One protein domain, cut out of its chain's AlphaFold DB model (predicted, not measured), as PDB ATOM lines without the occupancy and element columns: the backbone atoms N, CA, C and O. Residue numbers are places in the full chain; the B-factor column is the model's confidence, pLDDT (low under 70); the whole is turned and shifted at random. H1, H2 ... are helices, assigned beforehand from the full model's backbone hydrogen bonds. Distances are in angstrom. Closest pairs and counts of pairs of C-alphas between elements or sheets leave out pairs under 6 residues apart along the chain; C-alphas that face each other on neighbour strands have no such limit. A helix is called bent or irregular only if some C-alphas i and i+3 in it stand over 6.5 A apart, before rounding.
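AT A GLANCE: This is residues 810 to 948 of the 1223 residues of the protein "ULP_PROTEASE domain-containing protein" of Pandoraea iniqua (UniProt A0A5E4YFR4). Four helices, H1 to H4, make a somewhat splayed up-and-down bundle, each running against the one before it, and a hairpin of H6 and H7 packs on it through H6, which crosses H4 and also touches H3. Short H5 sits off to one side near H4, after a long loop; residues 896 to 901, of which 901 belongs to H5, stick out. The printed part has 139 residues with seven named helices, H1 to H7 in chain order, and no named strand; the class is all helix. It is compact, with a radius of gyration of the C-alphas of 15.8 A and spans of 45 by 38 by 28 A.

HOW THE PARTS SIT: Begin at H2, residues 829 to 849, the longest helix, which has a kink of 39 degrees near residue 836 and is only just irregular: C-alphas 831 and 834 are 6.8 A apart. With residues 832 to 836 alone it touches H1, residues 810 to 826, closest at the C-alphas of Leu 824 and Ala 832, 5.7 A; this hairpin has a shallow tilt of 17 degrees. At its other end, look at the C-alphas of Val 847 and Ser 854, 4.2 A apart, the closest of H2 and H3, residues 853 to 867. H3 is the hub, touching H1, H2, H4 and H6. H4, residues 872 to 888, forms a hairpin with H3 at a steep tilt of 40 degrees; the C-alphas of Tyr 865 and Gly 872 come closest, 4.4 A. H6, residues 917 to 927, touches H4 about perpendicular, at 81 degrees, closest at the C-alphas of Tyr 880 and Ala 923, 3.9 A. H7, residues 933 to 947, touches H6 alone, closest at the C-alphas of Gly 924 and Gln 939, 5.2 A. H5, residues 901 to 909, is close to H4 but not clearly touching, with the C-alphas of Leu 886 and Leu 908 at 7.2 A. Every O i to N i+4 pair is within hydrogen-bond range in H1, H3, H5, H6 and H7; in H2 it is 11 of 17 and in H4 12 of 13.

IN THESE COORDINATES: Find C-alpha 829 at (14.094, 54.486, -4.625); from there H2 runs 29.8 A to C-alpha 849. H1 begins at C-alpha 810, (41.118, 58.057, -15.371), and covers 24.5 A; H4 covers 23.9 A. H7 ends at C-alpha 947, (44.880, 45.411, 10.935).

THE WHOLE: The two C-alphas farthest apart, those of Pro 828 and Ser 896, are 46.7 A apart. The printed part has no cut. The link from H4 to H5, 12 residues, is long. Confidence is under 70 at residues 888 to 915 and 948.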
ATOM      1  N   SER A 810      41.609  58.250 -16.743       83.75
ATOM      2  CA  SER A 810      41.118  58.057 -15.371       83.75
ATOM      3  C   SER A 810      40.272  59.229 -14.846       83.75
ATOM      4  O   SER A 810      39.338  58.991 -14.086       83.75
ATOM      5  N   THR A 811      40.532  60.467 -15.282       87.50
ATOM      6  CA  THR A 811      39.779  61.668 -14.869       87.50
ATOM      7  C   THR A 811      38.361  61.693 -15.443       87.50
ATOM      8  O   THR A 811      37.407  61.996 -14.725       87.50
ATOM      9  N   ASP A 812      38.206  61.336 -16.721       85.88
ATOM     10  CA  ASP A 812      36.893  61.304 -17.378       85.88
ATOM     11  C   ASP A 812      36.036  60.165 -16.811       85.88
ATOM     12  O   ASP A 812      34.847  60.342 -16.546       85.88
ATOM     13  N   ALA A 813      36.661  59.021 -16.520       87.56
ATOM     14  CA  ALA A 813      36.024  57.917 -15.810       87.56
ATOM     15  C   ALA A 813      35.560  58.309 -14.400       87.56
ATOM     16  O   ALA A 813      34.423  58.019 -14.045       87.56
ATOM     17  N   ILE A 814      36.408  58.980 -13.609       91.38
ATOM     18  CA  ILE A 814      36.058  59.497 -12.273       91.38
ATOM     19  C   ILE A 814      34.838  60.424 -12.354       91.38
ATOM     20  O   ILE A 814      33.878  60.238 -11.611       91.38
ATOM     21  N   THR A 815      34.838  61.351 -13.314       92.31
ATOM     22  CA  THR A 815      33.736  62.301 -13.515       92.31
ATOM     23  C   THR A 815      32.438  61.577 -13.888       92.31
ATOM     24  O   THR A 815      31.397  61.832 -13.289       92.31
ATOM     25  N   ALA A 816      32.494  60.610 -14.809       91.06
ATOM     26  CA  ALA A 816      31.331  59.819 -15.213       91.06
ATOM     27  C   ALA A 816      30.802  58.886 -14.105       91.06
ATOM     28  O   ALA A 816      29.596  58.647 -14.035       91.06
ATOM     29  N   ILE A 817      31.676  58.365 -13.234       92.69
ATOM     30  CA  ILE A 817      31.277  57.611 -12.036       92.69
ATOM     31  C   ILE A 817      30.466  58.514 -11.103       92.69
ATOM     32  O   ILE A 817      29.384  58.117 -10.671       92.69
ATOM     33  N   ASP A 818      30.964  59.719 -10.820       93.44
ATOM     34  CA  ASP A 818      30.312  60.649  -9.898       93.44
ATOM     35  C   ASP A 818      28.983  61.172 -10.479       93.44
ATOM     36  O   ASP A 818      27.961  61.107  -9.798       93.44
ATOM     37  N   GLU A 819      28.940  61.553 -11.765       93.88
ATOM     38  CA  GLU A 819      27.698  61.935 -12.466       93.88
ATOM     39  C   GLU A 819      26.637  60.818 -12.455       93.88
ATOM     40  O   GLU A 819      25.448  61.084 -12.256       93.88
ATOM     41  N   HIS A 820      27.042  59.560 -12.666       94.12
ATOM     42  CA  HIS A 820      26.120  58.419 -12.675       94.12
ATOM     43  C   HIS A 820      25.614  58.074 -11.268       94.12
ATOM     44  O   HIS A 820      24.436  57.753 -11.099       94.12
ATOM     45  N   ILE A 821      26.470  58.181 -10.246       93.94
ATOM     46  CA  ILE A 821      26.081  58.013  -8.839       93.94
ATOM     47  C   ILE A 821      25.096  59.111  -8.418       93.94
ATOM     48  O   ILE A 821      24.042  58.792  -7.865       93.94
ATOM     49  N   ASP A 822      25.385  60.378  -8.717       93.62
ATOM     50  CA  ASP A 822      24.502  61.503  -8.389       93.62
ATOM     51  C   ASP A 822      23.150  61.398  -9.107       93.62
ATOM     52  O   ASP A 822      22.111  61.697  -8.514       93.62
ATOM     53  N   TRP A 823      23.132  60.921 -10.356       95.06
ATOM     54  CA  TRP A 823      21.896  60.628 -11.082       95.06
ATOM     55  C   TRP A 823      21.077  59.513 -10.409       95.06
ATOM     56  O   TRP A 823      19.884  59.702 -10.157       95.06
ATOM     57  N   LEU A 824      21.699  58.388 -10.029       93.12
ATOM     58  CA  LEU A 824      21.015  57.306  -9.305       93.12
ATOM     59  C   LEU A 824      20.474  57.744  -7.935       93.12
ATOM     60  O   LEU A 824      19.439  57.239  -7.500       93.12
ATOM     61  N   LEU A 825      21.152  58.673  -7.253       92.19
ATOM     62  CA  LEU A 825      20.700  59.244  -5.980       92.19
ATOM     63  C   LEU A 825      19.521  60.221  -6.130       92.19
ATOM     64  O   LEU A 825      18.788  60.430  -5.163       92.19
ATOM     65  N   GLN A 826      19.320  60.803  -7.317       93.56
ATOM     66  CA  GLN A 826      18.176  61.671  -7.627       93.56
ATOM     67  C   GLN A 826      16.914  60.889  -8.023       93.56
ATOM     68  O   GLN A 826      15.807  61.430  -7.947       93.56
ATOM     69  N   LEU A 827      17.049  59.624  -8.434       90.31
ATOM     70  CA  LEU A 827      15.911  58.780  -8.796       90.31
ATOM     71  C   LEU A 827      15.088  58.346  -7.563       90.31
ATOM     72  O   LEU A 827      15.646  58.056  -6.501       90.31
ATOM     73  N   PRO A 828      13.753  58.200  -7.691       89.94
ATOM     74  CA  PRO A 828      12.928  57.545  -6.678       89.94
ATOM     75  C   PRO A 828      13.452  56.140  -6.358       89.94
ATOM     76  O   PRO A 828      13.748  55.372  -7.273       89.94
ATOM     77  N   THR A 829      13.485  55.754  -5.077       85.75
ATOM     78  CA  THR A 829      14.094  54.486  -4.625       85.75
ATOM     79  C   THR A 829      13.621  53.264  -5.417       85.75
ATOM     80  O   THR A 829      14.439  52.440  -5.794       85.75
ATOM     81  N   ALA A 830      12.326  53.166  -5.736       85.56
ATOM     82  CA  ALA A 830      11.765  52.043  -6.496       85.56
ATOM     83  C   ALA A 830      12.249  51.953  -7.961       85.56
ATOM     84  O   ALA A 830      12.175  50.884  -8.556       85.56
ATOM     85  N   GLN A 831      12.720  53.061  -8.543       86.81
ATOM     86  CA  GLN A 831      13.308  53.114  -9.888       86.81
ATOM     87  C   GLN A 831      14.829  52.926  -9.836       86.81
ATOM     88  O   GLN A 831      15.393  52.260 -10.697       86.81
ATOM     89  N   ALA A 832      15.483  53.470  -8.805       87.81
ATOM     90  CA  ALA A 832      16.922  53.333  -8.602       87.81
ATOM     91  C   ALA A 832      17.331  51.901  -8.210       87.81
ATOM     92  O   ALA A 832      18.384  51.428  -8.628       87.81
ATOM     93  N   ASP A 833      16.522  51.207  -7.402       87.88
ATOM     94  CA  ASP A 833      16.877  49.918  -6.790       87.88
ATOM     95  C   ASP A 833      17.383  48.835  -7.770       87.88
ATOM     96  O   ASP A 833      18.444  48.276  -7.481       87.88
ATOM     97  N   PRO A 834      16.729  48.550  -8.922       88.06
ATOM     98  CA  PRO A 834      17.253  47.584  -9.896       88.06
ATOM     99  C   PRO A 834      18.506  48.082 -10.634       88.06
ATOM    100  O   PRO A 834      19.377  47.285 -10.975       88.06
ATOM    101  N   LEU A 835      18.630  49.396 -10.854       91.69
ATOM    102  CA  LEU A 835      19.781  50.003 -11.534       91.69
ATOM    103  C   LEU A 835      21.039  49.994 -10.651       91.69
ATOM    104  O   LEU A 835      22.160  49.959 -11.167       91.69
ATOM    105  N   TRP A 836      20.866  50.000  -9.324       93.38
ATOM    106  CA  TRP A 836      21.964  49.883  -8.366       93.38
ATOM    107  C   TRP A 836      22.674  48.534  -8.447       93.38
ATOM    108  O   TRP A 836      23.897  48.528  -8.392       93.38
ATOM    109  N   ASP A 837      21.967  47.413  -8.604       91.12
ATOM    110  CA  ASP A 837      22.612  46.088  -8.631       91.12
ATOM    111  C   ASP A 837      23.543  45.946  -9.853       91.12
ATOM    112  O   ASP A 837      24.698  45.532  -9.731       91.12
ATOM    113  N   GLU A 838      23.086  46.400 -11.023       90.06
ATOM    114  CA  GLU A 838      23.885  46.423 -12.254       90.06
ATOM    115  C   GLU A 838      25.061  47.415 -12.158       90.06
ATOM    116  O   GLU A 838      26.207  47.076 -12.462       90.06
ATOM    117  N   THR A 839      24.809  48.623 -11.638       93.50
ATOM    118  CA  THR A 839      25.852  49.643 -11.441       93.50
ATOM    119  C   THR A 839      26.920  49.178 -10.447       93.50
ATOM    120  O   THR A 839      28.109  49.374 -10.693       93.50
ATOM    121  N   LEU A 840      26.539  48.524  -9.345       94.44
ATOM    122  CA  LEU A 840      27.484  47.983  -8.362       94.44
ATOM    123  C   LEU A 840      28.356  46.880  -8.965       94.44
ATOM    124  O   LEU A 840      29.552  46.843  -8.675       94.44
ATOM    125  N   ALA A 841      27.800  46.025  -9.828       90.62
ATOM    126  CA  ALA A 841      28.578  45.026 -10.556       90.62
ATOM    127  C   ALA A 841      29.621  45.676 -11.485       90.62
ATOM    128  O   ALA A 841      30.793  45.293 -11.444       90.62
ATOM    129  N   TYR A 842      29.236  46.696 -12.263       91.31
ATOM    130  CA  TYR A 842      30.168  47.424 -13.134       91.31
ATOM    131  C   TYR A 842      31.243  48.184 -12.357       91.31
ATOM    132  O   TYR A 842      32.421  48.074 -12.692       91.31
ATOM    133  N   LEU A 843      30.866  48.900 -11.294       93.00
ATOM    134  CA  LEU A 843      31.810  49.633 -10.453       93.00
ATOM    135  C   LEU A 843      32.815  48.687  -9.788       93.00
ATOM    136  O   LEU A 843      34.014  48.929  -9.882       93.00
ATOM    137  N   LEU A 844      32.365  47.588  -9.169       91.06
ATOM    138  CA  LEU A 844      33.261  46.616  -8.526       91.06
ATOM    139  C   LEU A 844      34.197  45.935  -9.530       91.06
ATOM    140  O   LEU A 844      35.387  45.795  -9.246       91.06
ATOM    141  N   ASN A 845      33.700  45.586 -10.721       88.06
ATOM    142  CA  ASN A 845      34.545  45.079 -11.799       88.06
ATOM    143  C   ASN A 845      35.586  46.124 -12.240       88.06
ATOM    144  O   ASN A 845      36.757  45.793 -12.399       88.06
ATOM    145  N   ALA A 846      35.202  47.398 -12.357       87.38
ATOM    146  CA  ALA A 846      36.114  48.472 -12.744       87.38
ATOM    147  C   ALA A 846      37.181  48.809 -11.689       87.38
ATOM    148  O   ALA A 846      38.235  49.347 -12.034       87.38
ATOM    149  N   VAL A 847      37.003  48.421 -10.419       86.62
ATOM    150  CA  VAL A 847      38.107  48.488  -9.447       86.62
ATOM    151  C   VAL A 847      39.305  47.663  -9.943       86.62
ATOM    152  O   VAL A 847      40.444  47.993  -9.611       86.62
ATOM    153  N   LEU A 848      39.103  46.616 -10.758       80.94
ATOM    154  CA  LEU A 848      40.184  45.737 -11.221       80.94
ATOM    155  C   LEU A 848      41.257  46.446 -12.076       80.94
ATOM    156  O   LEU A 848      42.350  45.895 -12.188       80.94
ATOM    157  N   HIS A 849      41.007  47.653 -12.605       73.56
ATOM    158  CA  HIS A 849      41.909  48.367 -13.531       73.56
ATOM    159  C   HIS A 849      43.235  48.899 -12.935       73.56
ATOM    160  O   HIS A 849      44.128  49.254 -13.698       73.56
ATOM    161  N   LYS A 850      43.419  48.884 -11.603       71.88
ATOM    162  CA  LYS A 850      44.670  49.240 -10.879       71.88
ATOM    163  C   LYS A 850      45.179  50.685 -11.030       71.88
ATOM    164  O   LYS A 850      46.321  50.959 -10.662       71.88
ATOM    165  N   ASP A 851      44.367  51.602 -11.533       81.06
ATOM    166  CA  ASP A 851      44.721  53.016 -11.692       81.06
ATOM    167  C   ASP A 851      43.997  53.902 -10.658       81.06
ATOM    168  O   ASP A 851      43.493  53.412  -9.646       81.06
ATOM    169  N   LEU A 852      43.955  55.220 -10.891       82.50
ATOM    170  CA  LEU A 852      43.308  56.196 -10.004       82.50
ATOM    171  C   LEU A 852      41.788  55.974  -9.840       82.50
ATOM    172  O   LEU A 852      41.215  56.433  -8.850       82.50
ATOM    173  N   ARG A 853      41.137  55.226 -10.743       86.56
ATOM    174  CA  ARG A 853      39.708  54.884 -10.655       86.56
ATOM    175  C   ARG A 853      39.442  53.907  -9.514       86.56
ATOM    176  O   ARG A 853      38.471  54.074  -8.784       86.56
ATOM    177  N   SER A 854      40.318  52.925  -9.302       86.69
ATOM    178  CA  SER A 854      40.171  51.897  -8.261       86.69
ATOM    179  C   SER A 854      39.998  52.466  -6.835       86.69
ATOM    180  O   SER A 854      39.005  52.125  -6.182       86.69
ATOM    181  N   PRO A 855      40.885  53.349  -6.321       86.75
ATOM    182  CA  PRO A 855      40.715  53.967  -5.008       86.75
ATOM    183  C   PRO A 855      39.572  54.996  -4.975       86.75
ATOM    184  O   PRO A 855      39.004  55.213  -3.899       86.75
ATOM    185  N   HIS A 856      39.209  55.611  -6.108       90.19
ATOM    186  CA  HIS A 856      38.049  56.507  -6.197       90.19
ATOM    187  C   HIS A 856      36.737  55.736  -6.033       90.19
ATOM    188  O   HIS A 856      36.002  55.992  -5.083       90.19
ATOM    189  N   ILE A 857      36.504  54.701  -6.847       91.44
ATOM    190  CA  ILE A 857      35.324  53.824  -6.757       91.44
ATOM    191  C   ILE A 857      35.185  53.251  -5.342       91.44
ATOM    192  O   ILE A 857      34.115  53.331  -4.742       91.44
ATOM    193  N   ALA A 858      36.272  52.726  -4.765       91.31
ATOM    194  CA  ALA A 858      36.264  52.197  -3.402       91.31
ATOM    195  C   ALA A 858      35.861  53.261  -2.356       91.31
ATOM    196  O   ALA A 858      35.095  52.963  -1.436       91.31
ATOM    197  N   LYS A 859      36.317  54.513  -2.523       91.12
ATOM    198  CA  LYS A 859      35.955  55.654  -1.665       91.12
ATOM    199  C   LYS A 859      34.485  56.050  -1.850       91.12
ATOM    200  O   LYS A 859      33.788  56.201  -0.848       91.12
ATOM    201  N   CYS A 860      33.987  56.142  -3.083       92.75
ATOM    202  CA  CYS A 860      32.586  56.468  -3.370       92.75
ATOM    203  C   CYS A 860      31.627  55.390  -2.840       92.75
ATOM    204  O   CYS A 860      30.671  55.721  -2.142       92.75
ATOM    205  N   LEU A 861      31.920  54.099  -3.040       93.94
ATOM    206  CA  LEU A 861      31.122  52.999  -2.477       93.94
ATOM    207  C   LEU A 861      31.092  53.021  -0.938       93.94
ATOM    208  O   LEU A 861      30.044  52.785  -0.334       93.94
ATOM    209  N   PHE A 862      32.208  53.358  -0.284       93.44
ATOM    210  CA  PHE A 862      32.259  53.503   1.173       93.44
ATOM    211  C   PHE A 862      31.473  54.720   1.678       93.44
ATOM    212  O   PHE A 862      30.779  54.639   2.695       93.44
ATOM    213  N   GLN A 863      31.548  55.847   0.965       91.19
ATOM    214  CA  GLN A 863      30.756  57.038   1.269       91.19
ATOM    215  C   GLN A 863      29.258  56.780   1.076       91.19
ATOM    216  O   GLN A 863      28.479  57.135   1.959       91.19
ATOM    217  N   LEU A 864      28.858  56.098  -0.000       92.56
ATOM    218  CA  LEU A 864      27.478  55.671  -0.226       92.56
ATOM    219  C   LEU A 864      26.983  54.760   0.903       92.56
ATOM    220  O   LEU A 864      25.927  55.019   1.474       92.56
ATOM    221  N   TYR A 865      27.776  53.760   1.300       92.88
ATOM    222  CA  TYR A 865      27.470  52.891   2.441       92.88
ATOM    223  C   TYR A 865      27.273  53.670   3.754       92.88
ATOM    224  O   TYR A 865      26.351  53.369   4.514       92.88
ATOM    225  N   ARG A 866      28.112  54.681   4.024       89.56
ATOM    226  CA  ARG A 866      28.012  55.520   5.230       89.56
ATOM    227  C   ARG A 866      26.808  56.467   5.191       89.56
ATOM    228  O   ARG A 866      26.159  56.665   6.216       89.56
ATOM    229  N   ASN A 867      26.544  57.082   4.039       87.75
ATOM    230  CA  ASN A 867      25.589  58.182   3.904       87.75
ATOM    231  C   ASN A 867      24.160  57.702   3.559       87.75
ATOM    232  O   ASN A 867      23.200  58.386   3.908       87.75
ATOM    233  N   HIS A 868      24.001  56.532   2.924       89.00
ATOM    234  CA  HIS A 868      22.714  55.990   2.457       89.00
ATOM    235  C   HIS A 868      22.442  54.593   3.054       89.00
ATOM    236  O   HIS A 868      22.687  53.575   2.400       89.00
ATOM    237  N   PRO A 869      21.888  54.506   4.282       83.25
ATOM    238  CA  PRO A 869      21.660  53.231   4.970       83.25
ATOM    239  C   PRO A 869      20.813  52.214   4.190       83.25
ATOM    240  O   PRO A 869      21.021  51.014   4.348       83.25
ATOM    241  N   SER A 870      19.899  52.677   3.330       85.06
ATOM    242  CA  SER A 870      19.080  51.837   2.442       85.06
ATOM    243  C   SER A 870      19.902  51.089   1.386       85.06
ATOM    244  O   SER A 870      19.617  49.930   1.105       85.06
ATOM    245  N   LEU A 871      20.946  51.717   0.838       89.50
ATOM    246  CA  LEU A 871      21.883  51.084  -0.099       89.50
ATOM    247  C   LEU A 871      22.956  50.267   0.631       89.50
ATOM    248  O   LEU A 871      23.591  49.389   0.047       89.50
ATOM    249  N   GLY A 872      23.158  50.531   1.924       89.25
ATOM    250  CA  GLY A 872      24.243  49.956   2.706       89.25
ATOM    251  C   GLY A 872      24.191  48.434   2.878       89.25
ATOM    252  O   GLY A 872      25.211  47.838   3.218       89.25
ATOM    253  N   GLU A 873      23.054  47.772   2.648       90.69
ATOM    254  CA  GLU A 873      23.004  46.306   2.546       90.69
ATOM    255  C   GLU A 873      23.428  45.807   1.158       90.69
ATOM    256  O   GLU A 873      24.305  44.946   1.090       90.69
ATOM    257  N   LYS A 874      22.917  46.410   0.073       93.25
ATOM    258  CA  LYS A 874      23.296  46.079  -1.314       93.25
ATOM    259  C   LYS A 874      24.787  46.280  -1.583       93.25
ATOM    260  O   LYS A 874      25.433  45.396  -2.136       93.25
ATOM    261  N   ILE A 875      25.362  47.404  -1.153       94.62
ATOM    262  CA  ILE A 875      26.794  47.696  -1.344       94.62
ATOM    263  C   ILE A 875      27.656  46.645  -0.631       94.62
ATOM    264  O   ILE A 875      28.619  46.132  -1.197       94.62
ATOM    265  N   ARG A 876      27.289  46.289   0.606       94.12
ATOM    266  CA  ARG A 876      27.996  45.273   1.395       94.12
ATOM    267  C   ARG A 876      27.854  43.871   0.798       94.12
ATOM    268  O   ARG A 876      28.852  43.159   0.735       94.12
ATOM    269  N   SER A 877      26.664  43.478   0.335       93.94
ATOM    270  CA  SER A 877      26.451  42.160  -0.280       93.94
ATOM    271  C   SER A 877      27.233  42.008  -1.584       93.94
ATOM    272  O   SER A 877      27.895  40.990  -1.770       93.94
ATOM    273  N   HIS A 878      27.250  43.037  -2.438       94.25
ATOM    274  CA  HIS A 878      28.034  43.040  -3.674       94.25
ATOM    275  C   HIS A 878      29.542  43.048  -3.393       94.25
ATOM    276  O   HIS A 878      30.266  42.242  -3.974       94.25
ATOM    277  N   ALA A 879      30.025  43.870  -2.453       92.56
ATOM    278  CA  ALA A 879      31.434  43.872  -2.050       92.56
ATOM    279  C   ALA A 879      31.880  42.513  -1.475       92.56
ATOM    280  O   ALA A 879      32.981  42.049  -1.768       92.56
ATOM    281  N   TYR A 880      31.021  41.845  -0.699       92.12
ATOM    282  CA  TYR A 880      31.283  40.499  -0.189       92.12
ATOM    283  C   TYR A 880      31.222  39.427  -1.279       92.12
ATOM    284  O   TYR A 880      32.092  38.566  -1.311       92.12
ATOM    285  N   GLY A 881      30.257  39.486  -2.200       90.06
ATOM    286  CA  GLY A 881      30.192  38.584  -3.352       90.06
ATOM    287  C   GLY A 881      31.433  38.706  -4.239       90.06
ATOM    288  O   GLY A 881      32.050  37.703  -4.580       90.06
ATOM    289  N   PHE A 882      31.867  39.936  -4.515       89.12
ATOM    290  CA  PHE A 882      33.110  40.236  -5.226       89.12
ATOM    291  C   PHE A 882      34.350  39.725  -4.472       89.12
ATOM    292  O   PHE A 882      35.192  39.049  -5.063       89.12
ATOM    293  N   TRP A 883      34.431  39.942  -3.153       85.75
ATOM    294  CA  TRP A 883      35.466  39.338  -2.304       85.75
ATOM    295  C   TRP A 883      35.457  37.806  -2.375       85.75
ATOM    296  O   TRP A 883      36.518  37.203  -2.517       85.75
ATOM    297  N   GLN A 884      34.288  37.163  -2.323       85.00
ATOM    298  CA  GLN A 884      34.175  35.709  -2.423       85.00
ATOM    299  C   GLN A 884      34.592  35.190  -3.799       85.00
ATOM    300  O   GLN A 884      35.277  34.174  -3.858       85.00
ATOM    301  N   VAL A 885      34.254  35.885  -4.890       82.62
ATOM    302  CA  VAL A 885      34.763  35.555  -6.231       82.62
ATOM    303  C   VAL A 885      36.289  35.615  -6.234       82.62
ATOM    304  O   VAL A 885      36.919  34.622  -6.582       82.62
ATOM    305  N   LEU A 886      36.896  36.708  -5.757       75.62
ATOM    306  CA  LEU A 886      38.356  36.861  -5.693       75.62
ATOM    307  C   LEU A 886      39.045  35.842  -4.767       75.62
ATOM    308  O   LEU A 886      40.144  35.377  -5.070       75.62
ATOM    309  N   ALA A 887      38.413  35.473  -3.651       70.88
ATOM    310  CA  ALA A 887      38.929  34.483  -2.711       70.88
ATOM    311  C   ALA A 887      38.813  33.047  -3.255       70.88
ATOM    312  O   ALA A 887      39.752  32.265  -3.111       70.88
ATOM    313  N   ASN A 888      37.705  32.707  -3.922       66.38
ATOM    314  CA  ASN A 888      37.504  31.397  -4.546       66.38
ATOM    315  C   ASN A 888      38.362  31.239  -5.821       66.38
ATOM    316  O   ASN A 888      38.855  30.144  -6.078       66.38
ATOM    317  N   TYR A 889      38.662  32.326  -6.551       60.88
ATOM    318  CA  TYR A 889      39.616  32.332  -7.680       60.88
ATOM    319  C   TYR A 889      41.052  31.941  -7.270       60.88
ATOM    320  O   TYR A 889      41.893  31.684  -8.126       60.88
ATOM    321  N   ARG A 890      41.355  31.893  -5.961       51.66
ATOM    322  CA  ARG A 890      42.612  31.345  -5.419       51.66
ATOM    323  C   ARG A 890      42.566  29.836  -5.136       51.66
ATOM    324  O   ARG A 890      43.601  29.285  -4.775       51.66
ATOM    325  N   GLN A 891      41.401  29.187  -5.219       45.72
ATOM    326  CA  GLN A 891      41.212  27.770  -4.862       45.72
ATOM    327  C   GLN A 891      40.878  26.859  -6.053       45.72
ATOM    328  O   GLN A 891      41.092  25.654  -5.946       45.72
ATOM    329  N   GLU A 892      40.401  27.396  -7.179       41.19
ATOM    330  CA  GLU A 892      40.141  26.620  -8.399       41.19
ATOM    331  C   GLU A 892      41.265  26.812  -9.435       41.19
ATOM    332  O   GLU A 892      41.482  27.918  -9.931       41.19
ATOM    333  N   GLU A 893      41.961  25.732  -9.814       44.78
ATOM    334  CA  GLU A 893      42.933  25.726 -10.924       44.78
ATOM    335  C   GLU A 893      42.232  25.788 -12.297       44.78
ATOM    336  O   GLU A 893      42.290  24.860 -13.103       44.78
ATOM    337  N   VAL A 894      41.593  26.917 -12.615       40.69
ATOM    338  CA  VAL A 894      41.110  27.204 -13.979       40.69
ATOM    339  C   VAL A 894      42.248  27.803 -14.816       40.69
ATOM    340  O   VAL A 894      42.205  28.955 -15.243       40.69
ATOM    341  N   ILE A 895      43.296  27.010 -15.067       43.41
ATOM    342  CA  ILE A 895      44.358  27.340 -16.036       43.41
ATOM    343  C   ILE A 895      44.636  26.132 -16.938       43.41
ATOM    344  O   ILE A 895      45.661  25.463 -16.830       43.41
ATOM    345  N   SER A 896      43.734  25.874 -17.889       39.97
ATOM    346  CA  SER A 896      44.031  24.953 -18.997       39.97
ATOM    347  C   SER A 896      43.366  25.296 -20.337       39.97
ATOM    348  O   SER A 896      43.101  24.382 -21.105       39.97
ATOM    349  N   THR A 897      43.136  26.581 -20.659       39.41
ATOM    350  CA  THR A 897      42.920  27.073 -22.048       39.41
ATOM    351  C   THR A 897      43.025  28.607 -22.146       39.41
ATOM    352  O   THR A 897      42.012  29.280 -22.301       39.41
ATOM    353  N   ALA A 898      44.238  29.167 -22.039       38.59
ATOM    354  CA  ALA A 898      44.687  30.428 -22.673       38.59
ATOM    355  C   ALA A 898      46.034  30.873 -22.074       38.59
ATOM    356  O   ALA A 898      46.200  30.880 -20.856       38.59
ATOM    357  N   ALA A 899      46.967  31.339 -22.910       39.97
ATOM    358  CA  ALA A 899      48.267  31.857 -22.456       39.97
ATOM    359  C   ALA A 899      48.174  33.145 -21.601       39.97
ATOM    360  O   ALA A 899      49.156  33.555 -20.990       39.97
ATOM    361  N   THR A 900      46.996  33.773 -21.529       44.62
ATOM    362  CA  THR A 900      46.711  34.978 -20.732       44.62
ATOM    363  C   THR A 900      46.266  34.686 -19.291       44.62
ATOM    364  O   THR A 900      46.442  35.538 -18.420       44.62
ATOM    365  N   ALA A 901      45.743  33.488 -18.994       42.84
ATOM    366  CA  ALA A 901      45.176  33.163 -17.676       42.84
ATOM    367  C   ALA A 901      46.225  33.148 -16.543       42.84
ATOM    368  O   ALA A 901      45.935  33.556 -15.417       42.84
ATOM    369  N   GLY A 902      47.471  32.764 -16.854       42.78
ATOM    370  CA  GLY A 902      48.590  32.811 -15.905       42.78
ATOM    371  C   GLY A 902      48.961  34.230 -15.456       42.78
ATOM    372  O   GLY A 902      49.361  34.414 -14.306       42.78
ATOM    373  N   SER A 903      48.766  35.245 -16.314       52.00
ATOM    374  CA  SER A 903      48.899  36.649 -15.898       52.00
ATOM    375  C   SER A 903      47.803  36.990 -14.903       52.00
ATOM    376  O   SER A 903      48.113  37.377 -13.780       52.00
ATOM    377  N   LEU A 904      46.540  36.744 -15.272       48.12
ATOM    378  CA  LEU A 904      45.374  37.153 -14.492       48.12
ATOM    379  C   LEU A 904      45.379  36.562 -13.075       48.12
ATOM    380  O   LEU A 904      45.202  37.308 -12.122       48.12
ATOM    381  N   ALA A 905      45.672  35.272 -12.889       50.22
ATOM    382  CA  ALA A 905      45.768  34.687 -11.545       50.22
ATOM    383  C   ALA A 905      46.929  35.286 -10.716       50.22
ATOM    384  O   ALA A 905      46.777  35.554  -9.517       50.22
ATOM    385  N   SER A 906      48.075  35.582 -11.345       49.59
ATOM    386  CA  SER A 906      49.182  36.302 -10.691       49.59
ATOM    387  C   SER A 906      48.824  37.765 -10.386       49.59
ATOM    388  O   SER A 906      49.292  38.343  -9.410       49.59
ATOM    389  N   GLU A 907      47.958  38.374 -11.193       52.31
ATOM    390  CA  GLU A 907      47.536  39.764 -11.070       52.31
ATOM    391  C   GLU A 907      46.388  39.962 -10.084       52.31
ATOM    392  O   GLU A 907      46.360  41.007  -9.441       52.31
ATOM    393  N   LEU A 908      45.514  38.962  -9.927       52.94
ATOM    394  CA  LEU A 908      44.467  38.863  -8.906       52.94
ATOM    395  C   LEU A 908      45.052  38.489  -7.531       52.94
ATOM    396  O   LEU A 908      44.575  38.952  -6.498       52.94
ATOM    397  N   SER A 909      46.148  37.726  -7.485       50.56
ATOM    398  CA  SER A 909      46.921  37.519  -6.247       50.56
ATOM    399  C   SER A 909      47.818  38.717  -5.895       50.56
ATOM    400  O   SER A 909      47.932  39.059  -4.717       50.56
ATOM    401  N   ARG A 910      48.362  39.436  -6.893       51.38
ATOM    402  CA  ARG A 910      48.946  40.789  -6.741       51.38
ATOM    403  C   ARG A 910      47.904  41.896  -6.566       51.38
ATOM    404  O   ARG A 910      48.297  43.048  -6.381       51.38
ATOM    405  N   TRP A 911      46.610  41.585  -6.607       53.41
ATOM    406  CA  TRP A 911      45.537  42.537  -6.335       53.41
ATOM    407  C   TRP A 911      45.479  42.771  -4.829       53.41
ATOM    408  O   TRP A 911      44.713  42.173  -4.073       53.41
ATOM    409  N   ARG A 912      46.441  43.572  -4.376       55.19
ATOM    410  CA  ARG A 912      46.653  43.882  -2.975       55.19
ATOM    411  C   ARG A 912      45.572  44.865  -2.564       55.19
ATOM    412  O   ARG A 912      45.657  46.053  -2.857       55.19
ATOM    413  N   PHE A 913      44.609  44.362  -1.803       58.25
ATOM    414  CA  PHE A 913      43.582  45.143  -1.115       58.25
ATOM    415  C   PHE A 913      44.136  46.252  -0.188       58.25
ATOM    416  O   PHE A 913      43.364  47.034   0.356       58.25
ATOM    417  N   SER A 914      45.462  46.371  -0.050       58.09
ATOM    418  CA  SER A 914      46.152  47.540   0.499       58.09
ATOM    419  C   SER A 914      45.801  48.855  -0.208       58.09
ATOM    420  O   SER A 914      45.903  49.907   0.411       58.09
ATOM    421  N   THR A 915      45.413  48.829  -1.491       67.25
ATOM    422  CA  THR A 915      45.027  50.044  -2.240       67.25
ATOM    423  C   THR A 915      43.544  50.406  -2.102       67.25
ATOM    424  O   THR A 915      43.170  51.547  -2.369       67.25
ATOM    425  N   THR A 916      42.700  49.462  -1.674       82.50
ATOM    426  CA  THR A 916      41.236  49.614  -1.547       82.50
ATOM    427  C   THR A 916      40.686  48.983  -0.250       82.50
ATOM    428  O   THR A 916      39.751  48.172  -0.296       82.50
ATOM    429  N   PRO A 917      41.229  49.340   0.935       87.31
ATOM    430  CA  PRO A 917      40.816  48.758   2.220       87.31
ATOM    431  C   PRO A 917      39.324  48.974   2.535       87.31
ATOM    432  O   PRO A 917      38.716  48.183   3.258       87.31
ATOM    433  N   GLU A 918      38.690  49.980   1.931       91.94
ATOM    434  CA  GLU A 918      37.245  50.196   1.984       91.94
ATOM    435  C   GLU A 918      36.440  48.971   1.531       91.94
ATOM    436  O   GLU A 918      35.431  48.639   2.152       91.94
ATOM    437  N   LEU A 919      36.873  48.276   0.474       90.06
ATOM    438  CA  LEU A 919      36.146  47.129  -0.080       90.06
ATOM    439  C   LEU A 919      36.251  45.904   0.827       90.06
ATOM    440  O   LEU A 919      35.252  45.218   1.040       90.06
ATOM    441  N   LEU A 920      37.423  45.675   1.430       89.06
ATOM    442  CA  LEU A 920      37.573  44.685   2.499       89.06
ATOM    443  C   LEU A 920      36.677  45.029   3.686       89.06
ATOM    444  O   LEU A 920      35.989  44.152   4.208       89.06
ATOM    445  N   TYR A 921      36.637  46.300   4.097       93.06
ATOM    446  CA  TYR A 921      35.750  46.715   5.174       93.06
ATOM    447  C   TYR A 921      34.284  46.433   4.824       93.06
ATOM    448  O   TYR A 921      33.566  45.885   5.656       93.06
ATOM    449  N   LEU A 922      33.829  46.746   3.610       93.75
ATOM    450  CA  LEU A 922      32.455  46.482   3.170       93.75
ATOM    451  C   LEU A 922      32.139  44.977   3.114       93.75
ATOM    452  O   LEU A 922      31.084  44.560   3.598       93.75
ATOM    453  N   ALA A 923      33.066  44.155   2.613       91.44
ATOM    454  CA  ALA A 923      32.926  42.702   2.579       91.44
ATOM    455  C   ALA A 923      32.820  42.100   3.992       91.44
ATOM    456  O   ALA A 923      31.877  41.366   4.296       91.44
ATOM    457  N   GLY A 924      33.733  42.458   4.900       90.75
ATOM    458  CA  GLY A 924      33.684  41.989   6.286       90.75
ATOM    459  C   GLY A 924      32.462  42.515   7.048       90.75
ATOM    460  O   GLY A 924      31.854  41.775   7.825       90.75
ATOM    461  N   ALA A 925      32.014  43.740   6.751       90.88
ATOM    462  CA  ALA A 925      30.784  44.310   7.294       90.88
ATOM    463  C   ALA A 925      29.534  43.528   6.862       90.88
ATOM    464  O   ALA A 925      28.564  43.487   7.621       90.88
ATOM    465  N   TYR A 926      29.520  42.916   5.673       92.69
ATOM    466  CA  TYR A 926      28.466  41.971   5.290       92.69
ATOM    467  C   TYR A 926      28.591  40.662   6.064       92.69
ATOM    468  O   TYR A 926      27.619  40.193   6.658       92.69
ATOM    469  N   ALA A 927      29.807  40.111   6.123       86.94
ATOM    470  CA  ALA A 927      30.089  38.836   6.770       86.94
ATOM    471  C   ALA A 927      29.634  38.804   8.241       86.94
ATOM    472  O   ALA A 927      29.224  37.745   8.714       86.94
ATOM    473  N   THR A 928      29.632  39.943   8.956       83.88
ATOM    474  CA  THR A 928      29.068  40.050  10.325       83.88
ATOM    475  C   THR A 928      27.597  39.641  10.456       83.88
ATOM    476  O   THR A 928      27.204  39.168  11.521       83.88
ATOM    477  N   GLY A 929      26.789  39.797   9.401       83.44
ATOM    478  CA  GLY A 929      25.369  39.433   9.398       83.44
ATOM    479  C   GLY A 929      25.100  37.957   9.092       83.44
ATOM    480  O   GLY A 929      23.989  37.481   9.310       83.44
ATOM    481  N   LEU A 930      26.099  37.218   8.600       85.56
ATOM    482  CA  LEU A 930      25.936  35.828   8.178       85.56
ATOM    483  C   LEU A 930      26.168  34.866   9.362       85.56
ATOM    484  O   LEU A 930      27.252  34.859   9.946       85.56
ATOM    485  N   PRO A 931      25.204  33.991   9.710       81.69
ATOM    486  CA  PRO A 931      25.267  33.163  10.920       81.69
ATOM    487  C   PRO A 931      26.154  31.906  10.791       81.69
ATOM    488  O   PRO A 931      25.991  30.966  11.567       81.69
ATOM    489  N   THR A 932      27.073  31.847   9.821       83.69
ATOM    490  CA  THR A 932      27.856  30.637   9.507       83.69
ATOM    491  C   THR A 932      29.278  30.685  10.074       83.69
ATOM    492  O   THR A 932      29.922  31.735  10.107       83.69
ATOM    493  N   ASP A 933      29.832  29.530  10.454       76.69
ATOM    494  CA  ASP A 933      31.233  29.431  10.907       76.69
ATOM    495  C   ASP A 933      32.251  29.692   9.784       76.69
ATOM    496  O   ASP A 933      33.413  30.011  10.044       76.69
ATOM    497  N   ARG A 934      31.818  29.604   8.517       78.69
ATOM    498  CA  ARG A 934      32.579  30.117   7.369       78.69
ATOM    499  C   ARG A 934      32.679  31.644   7.443       78.69
ATOM    500  O   ARG A 934      33.786  32.169   7.446       78.69
ATOM    501  N   ALA A 935      31.554  32.343   7.606       78.31
ATOM    502  CA  ALA A 935      31.542  33.799   7.712       78.31
ATOM    503  C   ALA A 935      32.307  34.318   8.942       78.31
ATOM    504  O   ALA A 935      32.980  35.337   8.839       78.31
ATOM    505  N   ARG A 936      32.286  33.614  10.084       79.62
ATOM    506  CA  ARG A 936      33.107  33.979  11.262       79.62
ATOM    507  C   ARG A 936      34.611  33.940  10.975       79.62
ATOM    508  O   ARG A 936      35.325  34.858  11.377       79.62
ATOM    509  N   ARG A 937      35.083  32.910  10.264       79.94
ATOM    510  CA  ARG A 937      36.486  32.801   9.828       79.94
ATOM    511  C   ARG A 937      36.829  33.866   8.788       79.94
ATOM    512  O   ARG A 937      37.840  34.542   8.936       79.94
ATOM    513  N   GLU A 938      35.951  34.105   7.812       82.38
ATOM    514  CA  GLU A 938      36.129  35.188   6.833       82.38
ATOM    515  C   GLU A 938      36.171  36.577   7.505       82.38
ATOM    516  O   GLU A 938      37.056  37.364   7.186       82.38
ATOM    517  N   GLN A 939      35.326  36.866   8.505       83.31
ATOM    518  CA  GLN A 939      35.417  38.102   9.305       83.31
ATOM    519  C   GLN A 939      36.778  38.246   9.999       83.31
ATOM    520  O   GLN A 939      37.347  39.336   9.984       83.31
ATOM    521  N   LEU A 940      37.295  37.174  10.614       81.88
ATOM    522  CA  LEU A 940      38.595  37.197  11.288       81.88
ATOM    523  C   LEU A 940      39.727  37.462  10.287       81.88
ATOM    524  O   LEU A 940      40.549  38.339  10.538       81.88
ATOM    525  N   HIS A 941      39.723  36.778   9.140       80.25
ATOM    526  CA  HIS A 941      40.720  36.971   8.085       80.25
ATOM    527  C   HIS A 941      40.680  38.394   7.509       80.25
ATOM    528  O   HIS A 941      41.720  39.033   7.389       80.25
ATOM    529  N   ILE A 942      39.492  38.927   7.200       84.44
ATOM    530  CA  ILE A 942      39.335  40.296   6.683       84.44
ATOM    531  C   ILE A 942      39.744  41.327   7.752       84.44
ATOM    532  O   ILE A 942      40.385  42.326   7.434       84.44
ATOM    533  N   HIS A 943      39.430  41.089   9.029       84.75
ATOM    534  CA  HIS A 943      39.871  41.957  10.123       84.75
ATOM    535  C   HIS A 943      41.398  41.956  10.269       84.75
ATOM    536  O   HIS A 943      41.992  43.026  10.372       84.75
ATOM    537  N   GLN A 944      42.037  40.785  10.222       80.69
ATOM    538  CA  GLN A 944      43.497  40.659  10.233       80.69
ATOM    539  C   GLN A 944      44.129  41.341   9.011       80.69
ATOM    540  O   GLN A 944      45.101  42.071   9.173       80.69
ATOM    541  N   ALA A 945      43.536  41.196   7.820       78.12
ATOM    542  CA  ALA A 945      43.974  41.868   6.592       78.12
ATOM    543  C   ALA A 945      43.954  43.401   6.691       78.12
ATOM    544  O   ALA A 945      44.810  44.064   6.118       78.12
ATOM    545  N   LEU A 946      42.980  43.957   7.417       80.62
ATOM    546  CA  LEU A 946      42.848  45.398   7.643       80.62
ATOM    547  C   LEU A 946      43.692  45.918   8.820       80.62
ATOM    548  O   LEU A 946      43.891  47.126   8.932       80.62
ATOM    549  N   CYS A 947      44.156  45.039   9.713       74.62
ATOM    550  CA  CYS A 947      44.880  45.411  10.935       74.62
ATOM    551  C   CYS A 947      46.363  45.013  10.952       74.62
ATOM    552  O   CYS A 947      47.074  45.427  11.867       74.62
ATOM    553  N   HIS A 948      46.847  44.210  10.007       65.12
ATOM    554  CA  HIS A 948      48.280  43.988   9.799       65.12
ATOM    555  C   HIS A 948      48.775  44.892   8.672       65.12
ATOM    556  O   HIS A 948      48.202  44.906   7.583       65.12
TER     557      HIS A 948